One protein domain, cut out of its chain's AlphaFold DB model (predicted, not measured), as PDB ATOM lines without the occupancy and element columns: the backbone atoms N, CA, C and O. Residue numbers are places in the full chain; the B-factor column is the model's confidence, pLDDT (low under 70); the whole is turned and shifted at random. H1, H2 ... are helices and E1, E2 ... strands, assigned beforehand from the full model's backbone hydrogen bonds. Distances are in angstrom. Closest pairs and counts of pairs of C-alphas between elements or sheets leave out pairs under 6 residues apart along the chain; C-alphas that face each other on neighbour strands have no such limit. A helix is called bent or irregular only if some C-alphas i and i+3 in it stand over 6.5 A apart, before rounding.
ATOM      1  N   LYS A   4      -6.971  22.258  18.168       95.88
ATOM      2  CA  LYS A   4      -8.186  21.895  17.439       95.88
ATOM      3  C   LYS A   4      -8.003  20.520  16.827       95.88
ATOM      4  O   LYS A   4      -6.872  20.101  16.605       95.88
ATOM      5  N   THR A   5      -9.106  19.861  16.512       96.50
ATOM      6  CA  THR A   5      -9.102  18.502  15.967       96.50
ATOM      7  C   THR A   5      -9.770  18.486  14.601       96.50
ATOM      8  O   THR A   5     -10.777  19.159  14.390       96.50
ATOM      9  N   ILE A   6      -9.216  17.710  13.675       97.00
ATOM     10  CA  ILE A   6      -9.870  17.360  12.412       97.00
ATOM     11  C   ILE A   6      -9.797  15.853  12.182       97.00
ATOM     12  O   ILE A   6      -8.791  15.207  12.483       97.00
ATOM     13  N   GLY A   7     -10.862  15.301  11.610       97.88
ATOM     14  CA  GLY A   7     -10.903  13.923  11.138       97.88
ATOM     15  C   GLY A   7     -10.375  13.822   9.711       97.88
ATOM     16  O   GLY A   7     -10.635  14.695   8.878       97.88
ATOM     17  N   ILE A   8      -9.649  12.750   9.404       98.12
ATOM     18  CA  ILE A   8      -9.118  12.487   8.066       98.12
ATOM     19  C   ILE A   8      -9.440  11.058   7.651       98.12
ATOM     20  O   ILE A   8      -9.105  10.109   8.357       98.12
ATOM     21  N   LYS A   9      -9.990  10.905   6.446       98.50
ATOM     22  CA  LYS A   9     -10.162   9.616   5.777       98.50
ATOM     23  C   LYS A   9      -9.245   9.516   4.569       98.50
ATOM     24  O   LYS A   9      -9.375  10.296   3.627       98.50
ATOM     25  N   TYR A  10      -8.357   8.526   4.566       98.62
ATOM     26  CA  TYR A  10      -7.534   8.184   3.408       98.62
ATOM     27  C   TYR A  10      -8.159   7.021   2.639       98.62
ATOM     28  O   TYR A  10      -8.495   6.000   3.239       98.62
ATOM     29  N   SER A  11      -8.272   7.158   1.316       98.69
ATOM     30  CA  SER A  11      -8.856   6.134   0.436       98.69
ATOM     31  C   SER A  11      -7.936   5.796  -0.734       98.69
ATOM     32  O   SER A  11      -7.241   6.663  -1.269       98.69
ATOM     33  N   GLU A  12      -7.926   4.526  -1.132       98.31
ATOM     34  CA  GLU A  12      -7.057   3.996  -2.181       98.31
ATOM     35  C   GLU A  12      -7.166   4.723  -3.536       98.31
ATOM     36  O   GLU A  12      -8.249   4.999  -4.046       98.31
ATOM     37  N   VAL A  13      -6.006   4.927  -4.174       98.38
ATOM     38  CA  VAL A  13      -5.872   5.108  -5.634       98.38
ATOM     39  C   VAL A  13      -5.125   3.928  -6.268       98.38
ATOM     40  O   VAL A  13      -5.395   3.566  -7.411       98.38
ATOM     41  N   ASN A  14      -4.166   3.336  -5.551       97.69
ATOM     42  CA  ASN A  14      -3.508   2.083  -5.919       97.69
ATOM     43  C   ASN A  14      -3.153   1.259  -4.661       97.69
ATOM     44  O   ASN A  14      -3.160   1.804  -3.551       97.69
ATOM     45  N   PRO A  15      -2.810  -0.034  -4.813       98.44
ATOM     46  CA  PRO A  15      -2.671  -0.929  -3.670       98.44
ATOM     47  C   PRO A  15      -1.618  -0.459  -2.666       98.44
ATOM     48  O   PRO A  15      -0.605   0.136  -3.044       98.44
ATOM     49  N   LEU A  16      -1.832  -0.758  -1.387       98.56
ATOM     50  CA  LEU A  16      -0.924  -0.412  -0.300       98.56
ATOM     51  C   LEU A  16       0.062  -1.547  -0.043       98.56
ATOM     52  O   LEU A  16      -0.337  -2.677   0.231       98.56
ATOM     53  N   LEU A  17       1.351  -1.225  -0.066       97.75
ATOM     54  CA  LEU A  17       2.416  -2.116   0.379       97.75
ATOM     55  C   LEU A  17       2.825  -1.782   1.809       97.75
ATOM     56  O   LEU A  17       3.196  -0.638   2.092       97.75
ATOM     57  N   LEU A  18       2.840  -2.789   2.686       98.00
ATOM     58  CA  LEU A  18       3.442  -2.646   4.013       98.00
ATOM     59  C   LEU A  18       4.883  -3.168   4.011       98.00
ATOM     60  O   LEU A  18       5.222  -4.155   3.354       98.00
ATOM     61  N   SER A  73       2.573   7.675  12.484       96.31
ATOM     62  CA  SER A  73       3.782   8.372  12.035       96.31
ATOM     63  C   SER A  73       3.886   8.523  10.514       96.31
ATOM     64  O   SER A  73       4.593   9.417  10.042       96.31
ATOM     65  N   TRP A  74       3.189   7.692   9.729       97.56
ATOM     66  CA  TRP A  74       3.101   7.852   8.276       97.56
ATOM     67  C   TRP A  74       2.314   9.110   7.904       97.56
ATOM     68  O   TRP A  74       2.763   9.872   7.045       97.56
ATOM     69  N   VAL A  75       1.203   9.371   8.600       97.75
ATOM     70  CA  VAL A  75       0.340  10.542   8.394       97.75
ATOM     71  C   VAL A  75       1.121  11.814   8.699       97.75
ATOM     72  O   VAL A  75       1.352  12.620   7.792       97.75
ATOM     73  N   SER A  76       1.645  11.943   9.920       96.62
ATOM     74  CA  SER A  76       2.406  13.129  10.339       96.62
ATOM     75  C   SER A  76       3.661  13.354   9.486       96.62
ATOM     76  O   SER A  76       3.950  14.484   9.084       96.62
ATOM     77  N   SER A  77       4.380  12.289   9.110       96.62
ATOM     78  CA  SER A  77       5.546  12.405   8.222       96.62
ATOM     79  C   SER A  77       5.180  12.881   6.819       96.62
ATOM     80  O   SER A  77       5.934  13.667   6.240       96.62
ATOM     81  N   SER A  78       4.050  12.420   6.269       97.50
ATOM     82  CA  SER A  78       3.597  12.803   4.928       97.50
ATOM     83  C   SER A  78       3.206  14.283   4.857       97.50
ATOM     84  O   SER A  78       3.629  14.979   3.932       97.50
ATOM     85  N   ILE A  79       2.504  14.791   5.876       98.06
ATOM     86  CA  ILE A  79       2.113  16.203   6.002       98.06
ATOM     87  C   ILE A  79       3.366  17.075   6.147       98.06
ATOM     88  O   ILE A  79       3.590  18.010   5.374       98.06
ATOM     89  N   ALA A  80       4.254  16.719   7.080       97.56
ATOM     90  CA  ALA A  80       5.475  17.476   7.341       97.56
ATOM     91  C   ALA A  80       6.435  17.516   6.133       97.56
ATOM     92  O   ALA A  80       7.237  18.441   6.007       97.56
ATOM     93  N   GLN A  81       6.378  16.528   5.229       97.69
ATOM     94  CA  GLN A  81       7.194  16.495   4.010       97.69
ATOM     95  C   GLN A  81       6.809  17.584   2.996       97.69
ATOM     96  O   GLN A  81       7.679  18.056   2.261       97.69
ATOM     97  N   VAL A  82       5.536  17.982   2.938       98.00
ATOM     98  CA  VAL A  82       5.027  18.943   1.941       98.00
ATOM     99  C   VAL A  82       4.853  20.358   2.494       98.00
ATOM    100  O   VAL A  82       4.785  21.307   1.711       98.00
ATOM    101  N   ALA A  83       4.852  20.504   3.820       97.81
ATOM    102  CA  ALA A  83       4.571  21.750   4.527       97.81
ATOM    103  C   ALA A  83       5.380  22.956   4.038       97.81
ATOM    104  O   ALA A  83       4.810  23.949   3.593       97.81
ATOM    105  N   PHE A  84       6.711  22.845   4.023       97.94
ATOM    106  CA  PHE A  84       7.567  23.962   3.621       97.94
ATOM    107  C   PHE A  84       7.346  24.372   2.160       97.94
ATOM    108  O   PHE A  84       7.424  25.547   1.807       97.94
ATOM    109  N   LYS A  85       7.054  23.408   1.281       97.50
ATOM    110  CA  LYS A  85       6.826  23.695  -0.136       97.50
ATOM    111  C   LYS A  85       5.572  24.552  -0.325       97.50
ATOM    112  O   LYS A  85       5.646  25.523  -1.080       97.50
ATOM    113  N   LEU A  86       4.479  24.187   0.346       97.38
ATOM    114  CA  LEU A  86       3.145  24.758   0.138       97.38
ATOM    115  C   LEU A  86       2.866  25.975   1.020       97.38
ATOM    116  O   LEU A  86       2.463  27.002   0.494       97.38
ATOM    117  N   GLU A  87       3.154  25.880   2.316       97.31
ATOM    118  CA  GLU A  87       2.740  26.878   3.317       97.31
ATOM    119  C   GLU A  87       3.935  27.623   3.931       97.31
ATOM    120  O   GLU A  87       3.772  28.481   4.786       97.31
ATOM    121  N   LYS A  88       5.171  27.304   3.508       97.44
ATOM    122  CA  LYS A  88       6.421  27.888   4.046       97.44
ATOM    123  C   LYS A  88       6.642  27.658   5.546       97.44
ATOM    124  O   LYS A  88       7.553  28.246   6.120       97.44
ATOM    125  N   ILE A  89       5.900  26.732   6.148       96.75
ATOM    126  CA  ILE A  89       6.074  26.299   7.536       96.75
ATOM    127  C   ILE A  89       7.180  25.242   7.600       96.75
ATOM    128  O   ILE A  89       7.246  24.334   6.760       96.75
ATOM    129  N   SER A  90       8.082  25.355   8.576       97.38
ATOM    130  CA  SER A  90       9.193  24.416   8.698       97.38
ATOM    131  C   SER A  90       8.707  23.019   9.102       97.38
ATOM    132  O   SER A  90       7.668  22.831   9.735       97.38
ATOM    133  N   LYS A  91       9.503  21.996   8.774       96.19
ATOM    134  CA  LYS A  91       9.215  20.619   9.202       96.19
ATOM    135  C   LYS A  91       9.222  20.474  10.731       96.19
ATOM    136  O   LYS A  91       8.574  19.570  11.251       96.19
ATOM    137  N   ALA A  92      10.012  21.294  11.425       96.50
ATOM    138  CA  ALA A  92      10.096  21.279  12.881       96.50
ATOM    139  C   ALA A  92       8.807  21.825  13.498       96.50
ATOM    140  O   ALA A  92       8.242  21.153  14.355       96.50
ATOM    141  N   ASP A  93       8.302  22.948  12.982       96.62
ATOM    142  CA  ASP A  93       7.073  23.570  13.485       96.62
ATOM    143  C   ASP A  93       5.877  22.639  13.292       96.62
ATOM    144  O   ASP A  93       5.187  22.354  14.259       96.62
ATOM    145  N   ILE A  94       5.708  22.041  12.104       97.19
ATOM    146  CA  ILE A  94       4.626  21.064  11.869       97.19
ATOM    147  C   ILE A  94       4.706  19.864  12.812       97.19
ATOM    148  O   ILE A  94       3.689  19.390  13.295       97.19
ATOM    149  N   ARG A  95       5.906  19.346  13.097       95.31
ATOM    150  CA  ARG A  95       6.053  18.230  14.047       95.31
ATOM    151  C   ARG A  95       5.750  18.629  15.490       95.31
ATOM    152  O   ARG A  95       5.456  17.750  16.290       95.31
ATOM    153  N   GLY A  96       5.898  19.910  15.817       95.38
ATOM    154  CA  GLY A  96       5.563  20.478  17.117       95.38
ATOM    155  C   GLY A  96       4.143  21.034  17.199       95.38
ATOM    156  O   GLY A  96       3.762  21.486  18.271       95.38
ATOM    157  N   SER A  97       3.379  21.023  16.102       95.62
ATOM    158  CA  SER A  97       2.045  21.620  16.045       95.62
ATOM    159  C   SER A  97       0.973  20.733  15.431       95.62
ATOM    160  O   SER A  97      -0.175  21.146  15.451       95.62
ATOM    161  N   VAL A  98       1.309  19.565  14.877       96.81
ATOM    162  CA  VAL A  98       0.360  18.616  14.281       96.81
ATOM    163  C   VAL A  98       0.621  17.221  14.842       96.81
ATOM    164  O   VAL A  98       1.692  16.643  14.630       96.81
ATOM    165  N   PHE A  99      -0.376  16.656  15.518       95.75
ATOM    166  CA  PHE A  99      -0.265  15.415  16.275       95.75
ATOM    167  C   PHE A  99      -1.388  14.452  15.913       95.75
ATOM    168  O   PHE A  99      -2.546  14.831  15.847       95.75
ATOM    169  N   THR A 100      -1.058  13.187  15.688       94.44
ATOM    170  CA  THR A 100      -2.062  12.121  15.548       94.44
ATOM    171  C   THR A 100      -2.515  11.652  16.927       94.44
ATOM    172  O   THR A 100      -1.659  11.441  17.788       94.44
ATOM    173  N   THR A 101      -3.814  11.430  17.117       94.06
ATOM    174  CA  THR A 101      -4.418  11.036  18.409       94.06
ATOM    175  C   THR A 101      -4.088   9.602  18.828       94.06
ATOM    176  O   THR A 101      -4.012   9.296  20.018       94.06
ATOM    177  N   GLU A 102      -3.823   8.718  17.863       94.69
ATOM    178  CA  GLU A 102      -3.420   7.331  18.108       94.69
ATOM    179  C   GLU A 102      -2.049   6.986  17.512       94.69
ATOM    180  O   GLU A 102      -1.520   7.666  16.635       94.69
ATOM    181  N   ASN A 103      -1.459   5.881  17.980       95.56
ATOM    182  CA  ASN A 103      -0.204   5.335  17.441       95.56
ATOM    183  C   ASN A 103      -0.425   4.317  16.308       95.56
ATOM    184  O   ASN A 103       0.427   4.149  15.429       95.56
ATOM    185  N   LYS A 104      -1.551   3.598  16.356       98.12
ATOM    186  CA  LYS A 104      -1.913   2.526  15.426       98.12
ATOM    187  C   LYS A 104      -3.290   2.831  14.858       98.12
ATOM    188  O   LYS A 104      -4.250   2.901  15.613       98.12
ATOM    189  N   ILE A 105      -3.368   2.978  13.543       98.25
ATOM    190  CA  ILE A 105      -4.608   3.287  12.841       98.25
ATOM    191  C   ILE A 105      -5.096   2.011  12.164       98.25
ATOM    192  O   ILE A 105      -4.357   1.412  11.383       98.25
ATOM    193  N   LYS A 106      -6.320   1.570  12.459       98.06
ATOM    194  CA  LYS A 106      -6.882   0.359  11.850       98.06
ATOM    195  C   LYS A 106      -6.938   0.496  10.325       98.06
ATOM    196  O   LYS A 106      -7.465   1.481   9.810       98.06
ATOM    197  N   LEU A 107      -6.420  -0.502   9.610       98.56
ATOM    198  CA  LEU A 107      -6.507  -0.564   8.155       98.56
ATOM    199  C   LEU A 107      -7.760  -1.345   7.755       98.56
ATOM    200  O   LEU A 107      -7.894  -2.524   8.078       98.56
ATOM    201  N   ASN A 108      -8.645  -0.708   6.996       98.50
ATOM    202  CA  ASN A 108      -9.711  -1.392   6.276       98.50
ATOM    203  C   ASN A 108      -9.200  -1.766   4.886       98.50
ATOM    204  O   ASN A 108      -8.468  -0.996   4.265       98.50
ATOM    205  N   TYR A 109      -9.567  -2.946   4.398       98.50
ATOM    206  CA  TYR A 109      -9.145  -3.447   3.093       98.50
ATOM    207  C   TYR A 109     -10.088  -4.544   2.597       98.50
ATOM    208  O   TYR A 109     -10.825  -5.164   3.372       98.50
ATOM    209  N   GLN A 110     -10.049  -4.789   1.292       98.31
ATOM    210  CA  GLN A 110     -10.799  -5.855   0.645       98.31
ATOM    211  C   GLN A 110     -10.369  -7.223   1.195       98.31
ATOM    212  O   GLN A 110      -9.184  -7.557   1.171       98.31
ATOM    213  N   GLY A 111     -11.333  -8.022   1.660       96.81
ATOM    214  CA  GLY A 111     -11.076  -9.338   2.247       96.81
ATOM    215  C   GLY A 111     -10.665  -9.299   3.722       96.81
ATOM    216  O   GLY A 111     -10.197 -10.308   4.249       96.81
ATOM    217  N   SER A 112     -10.797  -8.154   4.399       96.50
ATOM    218  CA  SER A 112     -10.468  -8.019   5.828       96.50
ATOM    219  C   SER A 112     -11.300  -8.930   6.736       96.50
ATOM    220  O   SER A 112     -10.800  -9.383   7.760       96.50
ATOM    221  N   GLU A 113     -12.517  -9.301   6.336       95.19
ATOM    222  CA  GLU A 113     -13.380 -10.258   7.034       95.19
ATOM    223  C   GLU A 113     -12.813 -11.687   7.088       95.19
ATOM    224  O   GLU A 113     -13.188 -12.479   7.957       95.19
ATOM    225  N   LEU A 114     -11.893 -12.015   6.173       94.06
ATOM    226  CA  LEU A 114     -11.218 -13.312   6.108       94.06
ATOM    227  C   LEU A 114      -9.975 -13.373   7.005       94.06
ATOM    228  O   LEU A 114      -9.394 -14.445   7.165       94.06
ATOM    229  N   VAL A 115      -9.553 -12.244   7.578       96.94
ATOM    230  CA  VAL A 115      -8.290 -12.123   8.305       96.94
ATOM    231  C   VAL A 115      -8.554 -11.984   9.800       96.94
ATOM    232  O   VAL A 115      -9.008 -10.945  10.273       96.94
ATOM    233  N   LYS A 116      -8.229 -13.031  10.560       96.12
ATOM    234  CA  LYS A 116      -8.347 -13.069  12.029       96.12
ATOM    235  C   LYS A 116      -6.989 -13.169  12.716       96.12
ATOM    236  O   LYS A 116      -6.854 -12.792  13.874       96.12
ATOM    237  N   ALA A 117      -5.986 -13.673  12.006       96.88
ATOM    238  CA  ALA A 117      -4.611 -13.780  12.464       96.88
ATOM    239  C   ALA A 117      -3.627 -13.505  11.310       96.88
ATOM    240  O   ALA A 117      -3.994 -13.648  10.140       96.88
ATOM    241  N   PRO A 118      -2.340 -13.220  11.596       96.31
ATOM    242  CA  PRO A 118      -1.320 -13.061  10.554       96.31
ATOM    243  C   PRO A 118      -1.222 -14.271   9.615       96.31
ATOM    244  O   PRO A 118      -0.927 -14.123   8.431       96.31
ATOM    245  N   ALA A 119      -1.510 -15.472  10.127       96.31
ATOM    246  CA  ALA A 119      -1.502 -16.709   9.353       96.31
ATOM    247  C   ALA A 119      -2.494 -16.706   8.177       96.31
ATOM    248  O   ALA A 119      -2.224 -17.364   7.174       96.31
ATOM    249  N   SER A 151      -8.506   1.578   2.983       98.75
ATOM    250  CA  SER A 151      -8.766   2.883   3.593       98.75
ATOM    251  C   SER A 151      -8.428   2.868   5.079       98.75
ATOM    252  O   SER A 151      -8.372   1.811   5.707       98.75
ATOM    253  N   PHE A 152      -8.199   4.043   5.652       98.50
ATOM    254  CA  PHE A 152      -8.117   4.212   7.098       98.50
ATOM    255  C   PHE A 152      -8.551   5.620   7.496       98.50
ATOM    256  O   PHE A 152      -8.489   6.553   6.690       98.50
ATOM    257  N   GLU A 153      -8.982   5.755   8.743       97.81
ATOM    258  CA  GLU A 153      -9.500   6.994   9.317       97.81
ATOM    259  C   GLU A 153      -8.752   7.296  10.613       97.81
ATOM    260  O   GLU A 153      -8.451   6.380  11.376       97.81
ATOM    261  N   THR A 154      -8.397   8.559  10.817       97.12
ATOM    262  CA  THR A 154      -7.603   9.028  11.958       97.12
ATOM    263  C   THR A 154      -8.017  10.444  12.319       97.12
ATOM    264  O   THR A 154      -8.469  11.200  11.453       97.12
ATOM    265  N   GLU A 155      -7.833  10.813  13.579       97.00
ATOM    266  CA  GLU A 155      -7.955  12.193  14.027       97.00
ATOM    267  C   GLU A 155      -6.564  12.803  14.205       97.00
ATOM    268  O   GLU A 155      -5.601  12.151  14.631       97.00
ATOM    269  N   ILE A 156      -6.447  14.079  13.844       96.31
ATOM    270  CA  ILE A 156      -5.253  14.856  14.150       96.31
ATOM    271  C   ILE A 156      -5.618  16.120  14.910       96.31
ATOM    272  O   ILE A 156      -6.557  16.838  14.568       96.31
ATOM    273  N   GLU A 157      -4.823  16.389  15.929       97.12
ATOM    274  CA  GLU A 157      -4.806  17.631  16.672       97.12
ATOM    275  C   GLU A 157      -3.816  18.599  16.027       97.12
ATOM    276  O   GLU A 157      -2.746  18.192  15.560       97.12
ATOM    277  N   TYR A 158      -4.147  19.887  16.011       97.19
ATOM    278  CA  TYR A 158      -3.244  20.920  15.530       97.19
ATOM    279  C   TYR A 158      -3.352  22.240  16.297       97.19
ATOM    280  O   TYR A 158      -4.418  22.596  16.801       97.19
ATOM    281  N   ASP A 159      -2.242  22.979  16.372       96.81
ATOM    282  CA  ASP A 159      -2.204  24.336  16.924       96.81
ATOM    283  C   ASP A 159      -2.585  25.370  15.855       96.81
ATOM    284  O   ASP A 159      -1.836  25.632  14.906       96.81
ATOM    285  N   ASP A 160      -3.749  25.994  16.054       95.44
ATOM    286  CA  ASP A 160      -4.325  26.982  15.144       95.44
ATOM    287  C   ASP A 160      -3.559  28.309  15.048       95.44
ATOM    288  O   ASP A 160      -3.870  29.140  14.196       95.44
ATOM    289  N   SER A 161      -2.545  28.514  15.893       94.94
ATOM    290  CA  SER A 161      -1.617  29.643  15.781       94.94
ATOM    291  C   SER A 161      -0.450  29.391  14.826       94.94
ATOM    292  O   SER A 161       0.175  30.347  14.368       94.94
ATOM    293  N   ILE A 162      -0.167  28.123  14.513       95.31
ATOM    294  CA  ILE A 162       0.919  27.722  13.610       95.31
ATOM    295  C   ILE A 162       0.380  27.422  12.215       95.31
ATOM    296  O   ILE A 162       1.012  27.781  11.221       95.31
ATOM    297  N   ILE A 163      -0.770  26.753  12.132       96.44
ATOM    298  CA  ILE A 163      -1.397  26.396  10.863       96.44
ATOM    299  C   ILE A 163      -2.916  26.515  10.965       96.44
ATOM    300  O   ILE A 163      -3.543  25.951  11.857       96.44
ATOM    301  N   ASP A 164      -3.520  27.258  10.042       95.19
ATOM    302  CA  ASP A 164      -4.974  27.363   9.938       95.19
ATOM    303  C   ASP A 164      -5.581  26.090   9.300       95.19
ATOM    304  O   ASP A 164      -4.883  25.357   8.587       95.19
ATOM    305  N   PRO A 165      -6.876  25.801   9.543       95.50
ATOM    306  CA  PRO A 165      -7.533  24.591   9.039       95.50
ATOM    307  C   PRO A 165      -7.459  24.423   7.517       95.50
ATOM    308  O   PRO A 165      -7.235  23.309   7.044       95.50
ATOM    309  N   ASP A 166      -7.597  25.502   6.741       96.25
ATOM    310  CA  ASP A 166      -7.596  25.418   5.278       96.25
ATOM    311  C   ASP A 166      -6.202  25.059   4.756       96.25
ATOM    312  O   ASP A 166      -6.055  24.251   3.833       96.25
ATOM    313  N   SER A 167      -5.159  25.645   5.349       97.19
ATOM    314  CA  SER A 167      -3.763  25.301   5.066       97.19
ATOM    315  C   SER A 167      -3.462  23.851   5.417       97.19
ATOM    316  O   SER A 167      -2.891  23.125   4.598       97.19
ATOM    317  N   LEU A 168      -3.898  23.385   6.589       97.81
ATOM    318  CA  LEU A 168      -3.714  21.996   7.000       97.81
ATOM    319  C   LEU A 168      -4.435  21.024   6.052       97.81
ATOM    320  O   LEU A 168      -3.832  20.047   5.599       97.81
ATOM    321  N   GLU A 169      -5.674  21.326   5.663       98.12
ATOM    322  CA  GLU A 169      -6.433  20.542   4.687       98.12
ATOM    323  C   GLU A 169      -5.715  20.470   3.326       98.12
ATOM    324  O   GLU A 169      -5.597  19.388   2.734       98.12
ATOM    325  N   ARG A 170      -5.158  21.590   2.839       98.12
ATOM    326  CA  ARG A 170      -4.337  21.606   1.614       98.12
ATOM    327  C   ARG A 170      -3.104  20.717   1.745       98.12
ATOM    328  O   ARG A 170      -2.810  19.966   0.808       98.12
ATOM    329  N   LEU A 171      -2.399  20.766   2.881       98.38
ATOM    330  CA  LEU A 171      -1.243  19.901   3.130       98.38
ATOM    331  C   LEU A 171      -1.634  18.423   3.100       98.38
ATOM    332  O   LEU A 171      -0.979  17.643   2.409       98.38
ATOM    333  N   ILE A 172      -2.710  18.044   3.793       98.50
ATOM    334  CA  ILE A 172      -3.213  16.665   3.868       98.50
ATOM    335  C   ILE A 172      -3.551  16.134   2.476       98.50
ATOM    336  O   ILE A 172      -3.047  15.081   2.067       98.50
ATOM    337  N   LYS A 173      -4.349  16.883   1.705       98.44
ATOM    338  CA  LYS A 173      -4.752  16.484   0.350       98.44
ATOM    339  C   LYS A 173      -3.555  16.385  -0.594       98.44
ATOM    340  O   LYS A 173      -3.477  15.458  -1.407       98.44
ATOM    341  N   HIS A 174      -2.596  17.305  -0.490       98.38
ATOM    342  CA  HIS A 174      -1.387  17.262  -1.314       98.38
ATOM    343  C   HIS A 174      -0.466  16.099  -0.926       98.38
ATOM    344  O   HIS A 174       0.057  15.413  -1.807       98.38
ATOM    345  N   ALA A 175      -0.294  15.838   0.371       98.06
ATOM    346  CA  ALA A 175       0.474  14.708   0.877       98.06
ATOM    347  C   ALA A 175      -0.129  13.375   0.409       98.06
ATOM    348  O   ALA A 175       0.586  12.554  -0.160       98.06
ATOM    349  N   ALA A 176      -1.445  13.184   0.531       97.75
ATOM    350  CA  ALA A 176      -2.119  11.978   0.042       97.75
ATOM    351  C   ALA A 176      -1.845  11.729  -1.453       97.75
ATOM    352  O   ALA A 176      -1.429  10.640  -1.862       97.75
ATOM    353  N   LYS A 177      -1.994  12.783  -2.268       95.94
ATOM    354  CA  LYS A 177      -1.890  12.696  -3.729       95.94
ATOM    355  C   LYS A 177      -0.463  12.482  -4.237       95.94
ATOM    356  O   LYS A 177      -0.277  11.718  -5.189       95.94
ATOM    357  N   TYR A 178       0.515  13.187  -3.663       96.25
ATOM    358  CA  TYR A 178       1.879  13.279  -4.206       96.25
ATOM    359  C   TYR A 178       2.948  12.599  -3.351       96.25
ATOM    360  O   TYR A 178       4.003  12.258  -3.882       96.25
ATOM    361  N   VAL A 179       2.692  12.400  -2.057       97.38
ATOM    362  CA  VAL A 179       3.582  11.646  -1.167       97.38
ATOM    363  C   VAL A 179       3.105  10.202  -1.059       97.38
ATOM    364  O   VAL A 179       3.893   9.316  -1.361       97.38
ATOM    365  N   GLY A 180       1.839   9.960  -0.701       97.12
ATOM    366  CA  GLY A 180       1.261   8.622  -0.501       97.12
ATOM    367  C   GLY A 180       1.711   7.924   0.794       97.12
ATOM    368  O   GLY A 180       2.559   8.438   1.527       97.12
ATOM    369  N   MET A 181       1.184   6.724   1.045       97.69
ATOM    370  CA  MET A 181       1.379   5.906   2.255       97.69
ATOM    371  C   MET A 181       2.152   4.606   1.975       97.69
ATOM    372  O   MET A 181       2.208   4.139   0.845       97.69
ATOM    373  N   GLY A 182       2.775   4.010   2.991       96.69
ATOM    374  CA  GLY A 182       3.515   2.754   2.828       96.69
ATOM    375  C   GLY A 182       4.814   2.877   2.031       96.69
ATOM    376  O   GLY A 182       5.499   3.906   2.065       96.69
ATOM    377  N   ASP A 183       5.189   1.795   1.354       96.00
ATOM    378  CA  ASP A 183       6.486   1.666   0.682       96.00
ATOM    379  C   ASP A 183       6.367   1.549  -0.848       96.00
ATOM    380  O   ASP A 183       5.288   1.330  -1.391       96.00
ATOM    381  N   PHE A 184       7.486   1.724  -1.557       95.75
ATOM    382  CA  PHE A 184       7.577   1.694  -3.026       95.75
ATOM    383  C   PHE A 184       6.622   2.672  -3.731       95.75
ATOM    384  O   PHE A 184       6.146   2.442  -4.847       95.75
ATOM    385  N   ARG A 185       6.382   3.814  -3.085       95.25
ATOM    386  CA  ARG A 185       5.690   4.974  -3.656       95.25
ATOM    387  C   ARG A 185       6.521   5.553  -4.820       95.25
ATOM    388  O   ARG A 185       7.749   5.572  -4.720       95.25
ATOM    389  N   PRO A 186       5.905   6.025  -5.925       95.19
ATOM    390  CA  PRO A 186       4.466   6.215  -6.129       95.19
ATOM    391  C   PRO A 186       3.737   5.008  -6.747       95.19
ATOM    392  O   PRO A 186       2.534   5.097  -6.992       95.19
ATOM    393  N   THR A 187       4.432   3.903  -7.038       96.19
ATOM    394  CA  THR A 187       3.822   2.710  -7.658       96.19
ATOM    395  C   THR A 187       2.731   2.104  -6.778       96.19
ATOM    396  O   THR A 187       1.732   1.619  -7.302       96.19
ATOM    397  N   TYR A 188       2.904   2.196  -5.461       97.88
ATOM    398  CA  TYR A 188       1.962   1.741  -4.440       97.88
ATOM    399  C   TYR A 188       1.642   2.872  -3.458       97.88
ATOM    400  O   TYR A 188       2.390   3.850  -3.371       97.88
ATOM    401  N   GLY A 189       0.528   2.743  -2.736       97.56
ATOM    402  CA  GLY A 189       0.142   3.609  -1.623       97.56
ATOM    403  C   GLY A 189      -0.276   5.046  -1.958       97.56
ATOM    404  O   GLY A 189      -0.426   5.875  -1.059       97.56
ATOM    405  N   ARG A 190      -0.490   5.382  -3.230       97.88
ATOM    406  CA  ARG A 190      -1.199   6.608  -3.608       97.88
ATOM    407  C   ARG A 190      -2.644   6.545  -3.126       97.88
ATOM    408  O   ARG A 190      -3.304   5.512  -3.225       97.88
ATOM    409  N   CYS A 191      -3.133   7.685  -2.658       98.38
ATOM    410  CA  CYS A 191      -4.459   7.816  -2.076       98.38
ATOM    411  C   CYS A 191      -5.047   9.212  -2.303       98.38
ATOM    412  O   CYS A 191      -4.365  10.143  -2.749       98.38
ATOM    413  N   THR A 192      -6.330   9.341  -1.993       98.50
ATOM    414  CA  THR A 192      -7.001  10.616  -1.732       98.50
ATOM    415  C   THR A 192      -7.193  10.793  -0.229       98.50
ATOM    416  O   THR A 192      -7.080   9.831   0.531       98.50
ATOM    417  N   ALA A 193      -7.453  12.030   0.196       98.44
ATOM    418  CA  ALA A 193      -7.815  12.335   1.571       98.44
ATOM    419  C   ALA A 193      -9.051  13.236   1.613       98.44
ATOM    420  O   ALA A 193      -9.139  14.215   0.864       98.44
ATOM    421  N   GLU A 194      -9.973  12.902   2.505       98.31
ATOM    422  CA  GLU A 194     -11.147  13.693   2.865       98.31
ATOM    423  C   GLU A 194     -10.960  14.193   4.295       98.31
ATOM    424  O   GLU A 194     -10.522  13.435   5.161       98.31
ATOM    425  N   VAL A 195     -11.246  15.474   4.528       97.75
ATOM    426  CA  VAL A 195     -11.090  16.122   5.835       97.75
ATOM    427  C   VAL A 195     -12.470  16.489   6.354       97.75
ATOM    428  O   VAL A 195     -13.271  17.066   5.620       97.75
ATOM    429  N   THR A 196     -12.737  16.137   7.608       96.38
ATOM    430  CA  THR A 196     -13.959  16.498   8.328       96.38
ATOM    431  C   THR A 196     -13.579  17.410   9.483       96.38
ATOM    432  O   THR A 196     -12.764  17.042  10.328       96.38
ATOM    433  N   HIS A 197     -14.155  18.607   9.499       87.94
ATOM    434  CA  HIS A 197     -13.998  19.553  10.599       87.94
ATOM    435  C   HIS A 197     -14.907  19.091  11.742       87.94
ATOM    436  O   HIS A 197     -16.110  18.937  11.523       87.94
ATOM    437  N   VAL A 198     -14.306  18.784  12.897       71.69
ATOM    438  CA  VAL A 198     -15.000  18.291  14.102       71.69
ATOM    439  C   VAL A 198     -15.541  19.461  14.914       71.69
ATOM    440  O   VAL A 198     -14.819  20.479  15.033       71.69
TER     441      VAL A 198
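What this domain is: This is residues 4 to 18, 73 to 119 and 151 to 198 of the 198 residues of an uncharacterized protein of Gammaproteobacteria bacterium (UniProt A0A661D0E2). A strongly twisted sheet of four strands has H3 packed along it and H1 beside H3, crossing it nearly at a right angle, with short H2 next to H1 grazing the sheet. Residues 111 to 119 stick out from this body as a free arm. The printed part has 110 residues, with three named helices and five named strands in the order E1 H1 H2 E2 E3 E4 H3 E5; the class is mixed, helices and strands. The sheet runs E2 E4 E1 E5, all antiparallel. The whole is compact, with a radius of gyration of the C-alphas of 14.2 A, though elongated in outline, spanning 46 by 28 by 20 A.

Where its parts are: E1, residues 4 to 12, begins at C-alpha 4 (-8.186, 21.895, 17.439) and is 26.6 A long. H1, residues 73 to 87, is 20.5 A long and irregular: C-alphas 81 and 84 are 7.5 A apart. H2 holds residues 91 to 97, E2 residues 98 to 100 and E3 residues 104 to 106. E4, residues 151 to 159, is 26.1 A long. H3, residues 165 to 178, is 19.8 A long. E5, residues 191 to 197, is 19.7 A long and ends at C-alpha 197 (-13.998, 19.553, 10.599).

How they stand to each other: In the sheet, E1 and E4 are inner strands, with N 8 and O 154 2.8 A apart. E5 is the edge strand beside E1, with N 9 and O 194 2.9 A apart. E2 is the other edge strand, beside E4, with N 99 and O 157 2.8 A apart. E3 pairs with no named strand; its closest C-alpha to E4 is that of Lys 106, 6.2 A from Phe 152. E4, H3 and E5 form a split strand-helix-strand unit, two strands running the same way with E1 between them, and its crossover is right-handed. H1 and H3 on one face of the sheet make two layers. H3 has a height over the sheet of 7.0 A and runs along the strands, at 20 degrees to E1 on the local plane. H1 and H3 touch, closest at the C-alphas of Ser 78 and Ala 175, 5.5 A apart, and are only just about perpendicular, at 71 degrees. H1 and H2 touch, closest at the C-alphas of Ala 80 and Lys 91, 5.2 A apart, at a steep tilt of 66 degrees. H2 only grazes the sheet, with residues 93 to 97. In H2 and H3 every O i to N i+4 pair is within hydrogen-bond range, in H1 8 of 11.

The domain as a whole: Without residues 111 to 119, the body spans 39 by 26 by 21 A. Residues 19 to 72 are not printed, with C-alphas 18 and 73 13.6 A apart across the cut; residues 120 to 150 are not printed either, with C-alphas 119 and 151 21.7 A apart. Of the links printed whole, H3 to E5 is long. The mean pLDDT of the printed part is 96.8, and no printed residue is under 70.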